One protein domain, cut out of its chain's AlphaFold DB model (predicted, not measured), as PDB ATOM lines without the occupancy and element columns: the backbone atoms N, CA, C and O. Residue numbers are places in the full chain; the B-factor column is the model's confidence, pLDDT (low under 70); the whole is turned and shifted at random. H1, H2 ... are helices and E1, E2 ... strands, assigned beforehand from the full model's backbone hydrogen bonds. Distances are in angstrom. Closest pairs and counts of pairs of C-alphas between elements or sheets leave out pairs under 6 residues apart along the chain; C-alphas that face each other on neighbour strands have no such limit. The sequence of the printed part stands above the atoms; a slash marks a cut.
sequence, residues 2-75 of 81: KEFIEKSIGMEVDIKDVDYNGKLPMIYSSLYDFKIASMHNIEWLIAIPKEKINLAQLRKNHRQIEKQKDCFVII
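Overview. This is residues 2 to 75 of the 81 residues of an uncharacterized protein of Kandleria vitulina (UniProt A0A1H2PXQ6). A long, twisted hairpin, E2 and E3, forms the middle of a four-stranded sheet, with short E1 along one edge and short E4 along the other. Three helices sit separately round the rim: H1 near E1, H2 at the end of the hairpin where E2 begins and E3 ends, and H3 beside E4. The printed part has 74 residues, with H1 E1 H2 E2 E3 H3 E4 along it; the sheet, E1 E2 E3 E4, is mixed, and so is the class, helices and strands. It is compact, with a radius of gyration of the C-alphas of 12.4 A and spans of 32 by 26 by 20 A.

Along the chain. H1, residues 2 to 9, begins at C-alpha 2 (1.960, -3.604, 6.636). E1 is residues 14 to 17, and H2 is 26 to 31. E2, residues 32 to 39, is 22.1 A long, and E3, 42 to 49, is 22.8 A. H3, residues 55 to 66, is 16.3 A. E4, residues 72 to 74, ends at C-alpha 74 (10.733, -1.824, 17.302).

Arrangement. E2 and E3, a hairpin, are antiparallel at 156 degrees, with N 35 and O 46 at 2.9 A. E1 is antiparallel to E2, with N 16 and O 36 at 2.9 A. E4 is parallel to E3 at 30 degrees, with N 73 and O 45 at 2.9 A. E3, H3 and E4 are a strand-helix-strand unit, two parallel neighbour strands with a helix between along the chain; its crossover is right-handed. Each helix only grazes the sheet. The closest C-alphas of H3 and E4, Glu 66 and Phe 72, are 6.1 A apart; those of H1 and E1, Lys 2 and Ile 15, are 7.1 A apart. H2 and H3 are only just apart, at 8.4 A. In H1, H2 and H3 every O i to N i+4 pair is within hydrogen-bond range.

Size, cuts and confidence. The farthest C-alphas, Gly 10 and Met 26, are 33.9 A apart. The printed part has no cut and no long link. Residues 21 to 22 and 69 to 75 have pLDDT under 70.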
ATOM      1  N   LYS A   2       2.415  -2.224   6.888       79.25
ATOM      2  CA  LYS A   2       1.960  -3.604   6.636       79.25
ATOM      3  C   LYS A   2       2.676  -4.234   5.432       79.25
ATOM      4  O   LYS A   2       3.445  -5.162   5.619       79.25
ATOM      5  N   GLU A   3       2.599  -3.591   4.266       81.12
ATOM      6  CA  GLU A   3       3.288  -4.056   3.049       81.12
ATOM      7  C   GLU A   3       4.806  -4.242   3.207       81.12
ATOM      8  O   GLU A   3       5.391  -5.127   2.598       81.12
ATOM      9  N   PHE A   4       5.473  -3.399   4.006       80.44
ATOM     10  CA  PHE A   4       6.914  -3.522   4.243       80.44
ATOM     11  C   PHE A   4       7.229  -4.772   5.068       80.44
ATOM     12  O   PHE A   4       8.169  -5.498   4.750       80.44
ATOM     13  N   ILE A   5       6.437  -5.025   6.112       78.12
ATOM     14  CA  ILE A   5       6.572  -6.205   6.969       78.12
ATOM     15  C   ILE A   5       6.278  -7.465   6.150       78.12
ATOM     16  O   ILE A   5       7.084  -8.389   6.156       78.12
ATOM     17  N   GLU A   6       5.194  -7.460   5.377       83.94
ATOM     18  CA  GLU A   6       4.811  -8.587   4.522       83.94
ATOM     19  C   GLU A   6       5.858  -8.871   3.446       83.94
ATOM     20  O   GLU A   6       6.226 -10.023   3.244       83.94
ATOM     21  N   LYS A   7       6.428  -7.837   2.810       84.25
ATOM     22  CA  LYS A   7       7.549  -8.004   1.868       84.25
ATOM     23  C   LYS A   7       8.819  -8.523   2.540       84.25
ATOM     24  O   LYS A   7       9.558  -9.273   1.914       84.25
ATOM     25  N   SER A   8       9.087  -8.114   3.779       79.56
ATOM     26  CA  SER A   8      10.298  -8.521   4.505       79.56
ATOM     27  C   SER A   8      10.217  -9.961   5.009       79.56
ATOM     28  O   SER A   8      11.221 -10.667   4.999       79.56
ATOM     29  N   ILE A   9       9.036 -10.392   5.456       78.75
ATOM     30  CA  ILE A   9       8.785 -11.744   5.978       78.75
ATOM     31  C   ILE A   9       8.384 -12.705   4.843       78.75
ATOM     32  O   ILE A   9       8.559 -13.913   4.961       78.75
ATOM     33  N   GLY A  10       7.885 -12.174   3.722       81.19
ATOM     34  CA  GLY A  10       7.396 -12.939   2.574       81.19
ATOM     35  C   GLY A  10       6.020 -13.569   2.797       81.19
ATOM     36  O   GLY A  10       5.661 -14.507   2.091       81.19
ATOM     37  N   MET A  11       5.270 -13.108   3.802       84.00
ATOM     38  CA  MET A  11       4.020 -13.723   4.258       84.00
ATOM     39  C   MET A  11       3.021 -12.648   4.688       84.00
ATOM     40  O   MET A  11       3.426 -11.556   5.085       84.00
ATOM     41  N   GLU A  12       1.726 -12.954   4.601       86.56
ATOM     42  CA  GLU A  12       0.654 -12.046   5.018       86.56
ATOM     43  C   GLU A  12       0.605 -11.921   6.546       86.56
ATOM     44  O   GLU A  12       0.795 -12.907   7.269       86.56
ATOM     45  N   VAL A  13       0.369 -10.702   7.040       87.38
ATOM     46  CA  VAL A  13       0.370 -10.409   8.478       87.38
ATOM     47  C   VAL A  13      -0.850  -9.579   8.859       87.38
ATOM     48  O   VAL A  13      -1.119  -8.521   8.282       87.38
ATOM     49  N   ASP A  14      -1.553 -10.013   9.902       88.50
ATOM     50  CA  ASP A  14      -2.637  -9.240  10.498       88.50
ATOM     51  C   ASP A  14      -2.075  -8.247  11.505       88.50
ATOM     52  O   ASP A  14      -1.400  -8.639  12.450       88.50
ATOM     53  N   ILE A  15      -2.356  -6.955  11.321       88.56
ATOM     54  CA  ILE A  15      -1.883  -5.890  12.211       88.56
ATOM     55  C   ILE A  15      -3.082  -5.184  12.831       88.56
ATOM     56  O   ILE A  15      -3.935  -4.662  12.113       88.56
ATOM     57  N   LYS A  16      -3.120  -5.127  14.162       89.06
ATOM     58  CA  LYS A  16      -4.178  -4.470  14.939       89.06
ATOM     59  C   LYS A  16      -3.580  -3.444  15.886       89.06
ATOM     60  O   LYS A  16      -2.533  -3.683  16.488       89.06
ATOM     61  N   ASP A  17      -4.256  -2.312  16.034       85.75
ATOM     62  CA  ASP A  17      -3.915  -1.343  17.070       85.75
ATOM     63  C   ASP A  17      -4.235  -1.930  18.443       85.75
ATOM     64  O   ASP A  17      -5.263  -2.588  18.628       85.75
ATOM     65  N   VAL A  18      -3.341  -1.709  19.403       84.44
ATOM     66  CA  VAL A  18      -3.561  -2.130  20.784       84.44
ATOM     67  C   VAL A  18      -3.202  -1.002  21.721       84.44
ATOM     68  O   VAL A  18      -2.099  -0.459  21.674       84.44
ATOM     69  N   ASP A  19      -4.117  -0.731  22.647       78.38
ATOM     70  CA  ASP A  19      -3.775   0.046  23.819       78.38
ATOM     71  C   ASP A  19      -2.964  -0.821  24.795       78.38
ATOM     72  O   ASP A  19      -3.457  -1.789  25.382       78.38
ATOM     73  N   TYR A  20      -1.681  -0.488  24.924       73.50
ATOM     74  CA  TYR A  20      -0.748  -1.154  25.831       73.50
ATOM     75  C   TYR A  20      -0.608  -0.430  27.180       73.50
ATOM     76  O   TYR A  20       0.272  -0.778  27.979       73.50
ATOM     77  N   ASN A  21      -1.470   0.557  27.456       67.00
ATOM     78  CA  ASN A  21      -1.520   1.265  28.730       67.00
ATOM     79  C   ASN A  21      -1.611   0.275  29.909       67.00
ATOM     80  O   ASN A  21      -2.427  -0.643  29.934       67.00
ATOM     81  N   GLY A  22      -0.713   0.438  30.885       66.00
ATOM     82  CA  GLY A  22      -0.655  -0.375  32.107       66.00
ATOM     83  C   GLY A  22       0.114  -1.701  32.009       66.00
ATOM     84  O   GLY A  22       0.444  -2.268  33.047       66.00
ATOM     85  N   LYS A  23       0.456  -2.192  30.807       70.50
ATOM     86  CA  LYS A  23       1.266  -3.421  30.629       70.50
ATOM     87  C   LYS A  23       2.762  -3.157  30.459       70.50
ATOM     88  O   LYS A  23       3.568  -4.065  30.637       70.50
ATOM     89  N   LEU A  24       3.124  -1.935  30.083       72.62
ATOM     90  CA  LEU A  24       4.502  -1.463  29.992       72.62
ATOM     91  C   LEU A  24       4.684  -0.238  30.894       72.62
ATOM     92  O   LEU A  24       3.710   0.479  31.150       72.62
ATOM     93  N   PRO A  25       5.918   0.037  31.359       75.38
ATOM     94  CA  PRO A  25       6.230   1.283  32.047       75.38
ATOM     95  C   PRO A  25       5.708   2.499  31.277       75.38
ATOM     96  O   PRO A  25       5.865   2.579  30.057       75.38
ATOM     97  N   MET A  26       5.142   3.465  32.003       74.50
ATOM     98  CA  MET A  26       4.450   4.636  31.440       74.50
ATOM     99  C   MET A  26       5.315   5.450  30.462       74.50
ATOM    100  O   MET A  26       4.811   6.071  29.534       74.50
ATOM    101  N   ILE A  27       6.640   5.404  30.629       77.69
ATOM    102  CA  ILE A  27       7.580   6.056  29.714       77.69
ATOM    103  C   ILE A  27       7.517   5.482  28.292       77.69
ATOM    104  O   ILE A  27       7.754   6.199  27.327       77.69
ATOM    105  N   TYR A  28       7.187   4.202  28.118       79.00
ATOM    106  CA  TYR A  28       7.104   3.613  26.784       79.00
ATOM    107  C   TYR A  28       5.776   3.924  26.100       79.00
ATOM    108  O   TYR A  28       5.785   4.146  24.895       79.00
ATOM    109  N   SER A  29       4.664   4.031  26.836       78.94
ATOM    110  CA  SER A  29       3.387   4.479  26.257       78.94
ATOM    111  C   SER A  29       3.414   5.948  25.833       78.94
ATOM    112  O   SER A  29       2.749   6.323  24.864       78.94
ATOM    113  N   SER A  30       4.237   6.783  26.476       82.06
ATOM    114  CA  SER A  30       4.456   8.156  26.013       82.06
ATOM    115  C   SER A  30       5.366   8.245  24.782       82.06
ATOM    116  O   SER A  30       5.221   9.177  24.000       82.06
ATOM    117  N   LEU A  31       6.292   7.296  24.594       83.94
ATOM    118  CA  LEU A  31       7.284   7.326  23.509       83.94
ATOM    119  C   LEU A  31       6.861   6.557  22.247       83.94
ATOM    120  O   LEU A  31       7.357   6.854  21.158       83.94
ATOM    121  N   TYR A  32       5.976   5.571  22.386       84.50
ATOM    122  CA  TYR A  32       5.631   4.635  21.321       84.50
ATOM    123  C   TYR A  32       4.123   4.460  21.167       84.50
ATOM    124  O   TYR A  32       3.377   4.473  22.147       84.50
ATOM    125  N   ASP A  33       3.701   4.247  19.925       86.75
ATOM    126  CA  ASP A  33       2.435   3.607  19.590       86.75
ATOM    127  C   ASP A  33       2.657   2.104  19.435       86.75
ATOM    128  O   ASP A  33       3.675   1.665  18.888       86.75
ATOM    129  N   PHE A  34       1.700   1.311  19.908       85.50
ATOM    130  CA  PHE A  34       1.801  -0.142  19.913       85.50
ATOM    131  C   PHE A  34       0.777  -0.776  18.980       85.50
ATOM    132  O   PHE A  34      -0.383  -0.372  18.915       85.50
ATOM    133  N   LYS A  35       1.216  -1.816  18.276       87.50
ATOM    134  CA  LYS A  35       0.365  -2.663  17.443       87.50
ATOM    135  C   LYS A  35       0.701  -4.119  17.711       87.50
ATOM    136  O   LYS A  35       1.850  -4.437  18.000       87.50
ATOM    137  N   ILE A  36      -0.269  -5.008  17.585       87.12
ATOM    138  CA  ILE A  36      -0.003  -6.446  17.542       87.12
ATOM    139  C   ILE A  36      -0.008  -6.870  16.085       87.12
ATOM    140  O   ILE A  36      -0.951  -6.567  15.355       87.12
ATOM    141  N   ALA A  37       1.058  -7.544  15.678       85.44
ATOM    142  CA  ALA A  37       1.119  -8.268  14.426       85.44
ATOM    143  C   ALA A  37       0.981  -9.763  14.708       85.44
ATOM    144  O   ALA A  37       1.657 -10.277  15.596       85.44
ATOM    145  N   SER A  38       0.123 -10.451  13.968       86.56
ATOM    146  CA  SER A  38      -0.125 -11.880  14.133       86.56
ATOM    147  C   SER A  38       0.012 -12.620  12.810       86.56
ATOM    148  O   SER A  38      -0.490 -12.162  11.781       86.56
ATOM    149  N   MET A  39       0.663 -13.780  12.850       84.75
ATOM    150  CA  MET A  39       0.841 -14.672  11.707       84.75
ATOM    151  C   MET A  39       0.932 -16.122  12.194       84.75
ATOM    152  O   MET A  39       1.776 -16.431  13.029       84.75
ATOM    153  N   HIS A  40       0.104 -17.024  11.654       74.75
ATOM    154  CA  HIS A  40       0.167 -18.474  11.919       74.75
ATOM    155  C   HIS A  40       0.389 -18.836  13.408       74.75
ATOM    156  O   HIS A  40       1.337 -19.538  13.752       74.75
ATOM    157  N   ASN A  41      -0.487 -18.341  14.292       76.44
ATOM    158  CA  ASN A  41      -0.443 -18.496  15.760       76.44
ATOM    159  C   ASN A  41       0.737 -17.831  16.492       76.44
ATOM    160  O   ASN A  41       0.856 -17.982  17.708       76.44
ATOM    161  N   ILE A  42       1.584 -17.076  15.797       81.00
ATOM    162  CA  ILE A  42       2.647 -16.277  16.403       81.00
ATOM    163  C   ILE A  42       2.176 -14.826  16.478       81.00
ATOM    164  O   ILE A  42       1.760 -14.250  15.474       81.00
ATOM    165  N   GLU A  43       2.256 -14.235  17.670       82.31
ATOM    166  CA  GLU A  43       1.973 -12.818  17.898       82.31
ATOM    167  C   GLU A  43       3.248 -12.060  18.267       82.31
ATOM    168  O   GLU A  43       4.044 -12.491  19.105       82.31
ATOM    169  N   TRP A  44       3.409 -10.884  17.668       83.50
ATOM    170  CA  TRP A  44       4.486  -9.949  17.944       83.50
ATOM    171  C   TRP A  44       3.907  -8.608  18.352       83.50
ATOM    172  O   TRP A  44       2.995  -8.077  17.715       83.50
ATOM    173  N   LEU A  45       4.492  -8.013  19.384       82.12
ATOM    174  CA  LEU A  45       4.218  -6.628  19.715       82.12
ATOM    175  C   LEU A  45       5.154  -5.730  18.903       82.12
ATOM    176  O   LEU A  45       6.374  -5.796  19.038       82.12
ATOM    177  N   ILE A  46       4.565  -4.882  18.070       83.94
ATOM    178  CA  ILE A  46       5.247  -3.841  17.314       83.94
ATOM    179  C   ILE A  46       5.172  -2.543  18.109       83.94
ATOM    180  O   ILE A  46       4.084  -2.116  18.495       83.94
ATOM    181  N   ALA A  47       6.310  -1.879  18.285       83.31
ATOM    182  CA  ALA A  47       6.356  -0.506  18.765       83.31
ATOM    183  C   ALA A  47       6.899   0.449  17.717       83.31
ATOM    184  O   ALA A  47       7.949   0.226  17.104       83.31
ATOM    185  N   ILE A  48       6.175   1.546  17.557       85.06
ATOM    186  CA  ILE A  48       6.429   2.578  16.566       85.06
ATOM    187  C   ILE A  48       6.708   3.869  17.330       85.06
ATOM    188  O   ILE A  48       5.853   4.314  18.091       85.06
ATOM    189  N   PRO A  49       7.895   4.469  17.181       85.75
ATOM    190  CA  PRO A  49       8.189   5.762  17.770       85.75
ATOM    191  C   PRO A  49       7.167   6.825  17.371       85.75
ATOM    192  O   PRO A  49       6.922   7.011  16.177       85.75
ATOM    193  N   LYS A  50       6.643   7.567  18.349       85.94
ATOM    194  CA  LYS A  50       5.814   8.759  18.089       85.94
ATOM    195  C   LYS A  50       6.631   9.910  17.498       85.94
ATOM    196  O   LYS A  50       6.127  10.702  16.712       85.94
ATOM    197  N   GLU A  51       7.914   9.967  17.844       83.94
ATOM    198  CA  GLU A  51       8.868  10.958  17.353       83.94
ATOM    199  C   GLU A  51      10.081  10.294  16.698       83.94
ATOM    200  O   GLU A  51      10.373   9.115  16.914       83.94
ATOM    201  N   LYS A  52      10.842  11.064  15.909       79.50
ATOM    202  CA  LYS A  52      12.120  10.587  15.372       79.50
ATOM    203  C   LYS A  52      13.096  10.325  16.514       79.50
ATOM    204  O   LYS A  52      13.615  11.252  17.126       79.50
ATOM    205  N   ILE A  53      13.421   9.055  16.718       76.62
ATOM    206  CA  ILE A  53      14.485   8.633  17.629       76.62
ATOM    207  C   ILE A  53      15.715   8.198  16.841       76.62
ATOM    208  O   ILE A  53      15.621   7.553  15.794       76.62
ATOM    209  N   ASN A  54      16.893   8.531  17.364       82.44
ATOM    210  CA  ASN A  54      18.144   8.039  16.801       82.44
ATOM    211  C   ASN A  54      18.297   6.520  17.033       82.44
ATOM    212  O   ASN A  54      17.701   5.932  17.940       82.44
ATOM    213  N   LEU A  55      19.140   5.878  16.221       77.00
ATOM    214  CA  LEU A  55      19.361   4.427  16.266       77.00
ATOM    215  C   LEU A  55      19.906   3.930  17.615       77.00
ATOM    216  O   LEU A  55      19.566   2.828  18.039       77.00
ATOM    217  N   ALA A  56      20.746   4.717  18.292       83.00
ATOM    218  CA  ALA A  56      21.324   4.325  19.577       83.00
ATOM    219  C   ALA A  56      20.245   4.235  20.668       83.00
ATOM    220  O   ALA A  56      20.194   3.264  21.425       83.00
ATOM    221  N   GLN A  57      19.343   5.211  20.704       80.38
ATOM    222  CA  GLN A  57      18.224   5.254  21.633       80.38
ATOM    223  C   GLN A  57      17.190   4.179  21.311       80.38
ATOM    224  O   GLN A  57      16.696   3.520  22.221       80.38
ATOM    225  N   LEU A  58      16.952   3.920  20.025       80.88
ATOM    226  CA  LEU A  58      16.093   2.826  19.578       80.88
ATOM    227  C   LEU A  58      16.610   1.464  20.070       80.88
ATOM    228  O   LEU A  58      15.855   0.705  20.670       80.88
ATOM    229  N   ARG A  59      17.914   1.189  19.914       81.50
ATOM    230  CA  ARG A  59      18.562  -0.037  20.423       81.50
ATOM    231  C   ARG A  59      18.515  -0.141  21.946       81.50
ATOM    232  O   ARG A  59      18.284  -1.222  22.484       81.50
ATOM    233  N   LYS A  60      18.730   0.974  22.654       83.31
ATOM    234  CA  LYS A  60      18.642   1.016  24.121       83.31
ATOM    235  C   LYS A  60      17.231   0.665  24.594       83.31
ATOM    236  O   LYS A  60      17.085  -0.167  25.487       83.31
ATOM    237  N   ASN A  61      16.217   1.260  23.970       80.69
ATOM    238  CA  ASN A  61      14.817   1.024  24.306       80.69
ATOM    239  C   ASN A  61      14.396  -0.409  23.954       80.69
ATOM    240  O   ASN A  61      13.754  -1.051  24.776       80.69
ATOM    241  N   HIS A  62      14.847  -0.944  22.814       79.50
ATOM    242  CA  HIS A  62      14.636  -2.344  22.425       79.50
ATOM    243  C   HIS A  62      15.070  -3.306  23.526       79.50
ATOM    244  O   HIS A  62      14.254  -4.050  24.061       79.50
ATOM    245  N   ARG A  63      16.330  -3.190  23.961       80.31
ATOM    246  CA  ARG A  63      16.897  -4.052  25.002       80.31
ATOM    247  C   ARG A  63      16.152  -3.946  26.333       80.31
ATOM    248  O   ARG A  63      16.160  -4.889  27.118       80.31
ATOM    249  N   GLN A  64      15.581  -2.786  26.648       78.25
ATOM    250  CA  GLN A  64      14.821  -2.614  27.884       78.25
ATOM    251  C   GLN A  64      13.407  -3.189  27.785       78.25
ATOM    252  O   GLN A  64      12.933  -3.742  28.774       78.25
ATOM    253  N   ILE A  65      12.761  -3.095  26.623       76.25
ATOM    254  CA  ILE A  65      11.411  -3.630  26.422       76.25
ATOM    255  C   ILE A  65      11.442  -5.156  26.257       76.25
ATOM    256  O   ILE A  65      10.608  -5.829  26.852       76.25
ATOM    257  N   GLU A  66      12.446  -5.717  25.576       74.25
ATOM    258  CA  GLU A  66      12.654  -7.176  25.508       74.25
ATOM    259  C   GLU A  66      12.802  -7.811  26.897       74.25
ATOM    260  O   GLU A  66      12.285  -8.888  27.156       74.25
ATOM    261  N   LYS A  67      13.439  -7.122  27.855       75.44
ATOM    262  CA  LYS A  67      13.518  -7.616  29.243       75.44
ATOM    263  C   LYS A  67      12.157  -7.731  29.934       75.44
ATOM    264  O   LYS A  67      12.070  -8.374  30.973       75.44
ATOM    265  N   GLN A  68      11.139  -7.045  29.422       72.38
ATOM    266  CA  GLN A  68       9.781  -7.043  29.962       72.38
ATOM    267  C   GLN A  68       8.845  -7.972  29.167       72.38
ATOM    268  O   GLN A  68       7.761  -8.295  29.655       72.38
ATOM    269  N   LYS A  69       9.220  -8.377  27.942       65.50
ATOM    270  CA  LYS A  69       8.388  -9.156  27.013       65.50
ATOM    271  C   LYS A  69       9.240 -10.041  26.102       65.50
ATOM    272  O   LYS A  69      10.089  -9.533  25.379       65.50
ATOM    273  N   ASP A  70       8.896 -11.326  26.044       58.66
ATOM    274  CA  ASP A  70       9.645 -12.346  25.292       58.66
ATOM    275  C   ASP A  70       9.633 -12.159  23.759       58.66
ATOM    276  O   ASP A  70      10.533 -12.648  23.085       58.66
ATOM    277  N   CYS A  71       8.662 -11.423  23.198       60.50
ATOM    278  CA  CYS A  71       8.557 -11.164  21.755       60.50
ATOM    279  C   CYS A  71       8.182  -9.704  21.461       60.50
ATOM    280  O   CYS A  71       7.037  -9.289  21.670       60.50
ATOM    281  N   PHE A  72       9.135  -8.926  20.939       67.19
ATOM    282  CA  PHE A  72       8.943  -7.507  20.645       67.19
ATOM    283  C   PHE A  72       9.748  -7.045  19.426       67.19
ATOM    284  O   PHE A  72      10.879  -7.479  19.225       67.19
ATOM    285  N   VAL A  73       9.179  -6.139  18.628       68.50
ATOM    286  CA  VAL A  73       9.822  -5.553  17.446       68.50
ATOM    287  C   VAL A  73       9.667  -4.033  17.491       68.50
ATOM    288  O   VAL A  73       8.549  -3.519  17.486       68.50
ATOM    289  N   ILE A  74      10.778  -3.286  17.489       66.94
ATOM    290  CA  ILE A  74      10.733  -1.824  17.302       66.94
ATOM    291  C   ILE A  74      10.986  -1.484  15.841       66.94
ATOM    292  O   ILE A  74      12.061  -1.763  15.310       66.94
ATOM    293  N   ILE A  75      10.033  -0.795  15.220       67.94
ATOM    294  CA  ILE A  75      10.158  -0.335  13.838       67.94
ATOM    295  C   ILE A  75      10.448   1.160  13.841       67.94
ATOM    296  O   ILE A  75       9.644   1.958  14.313       67.94
TER     297      ILE A  75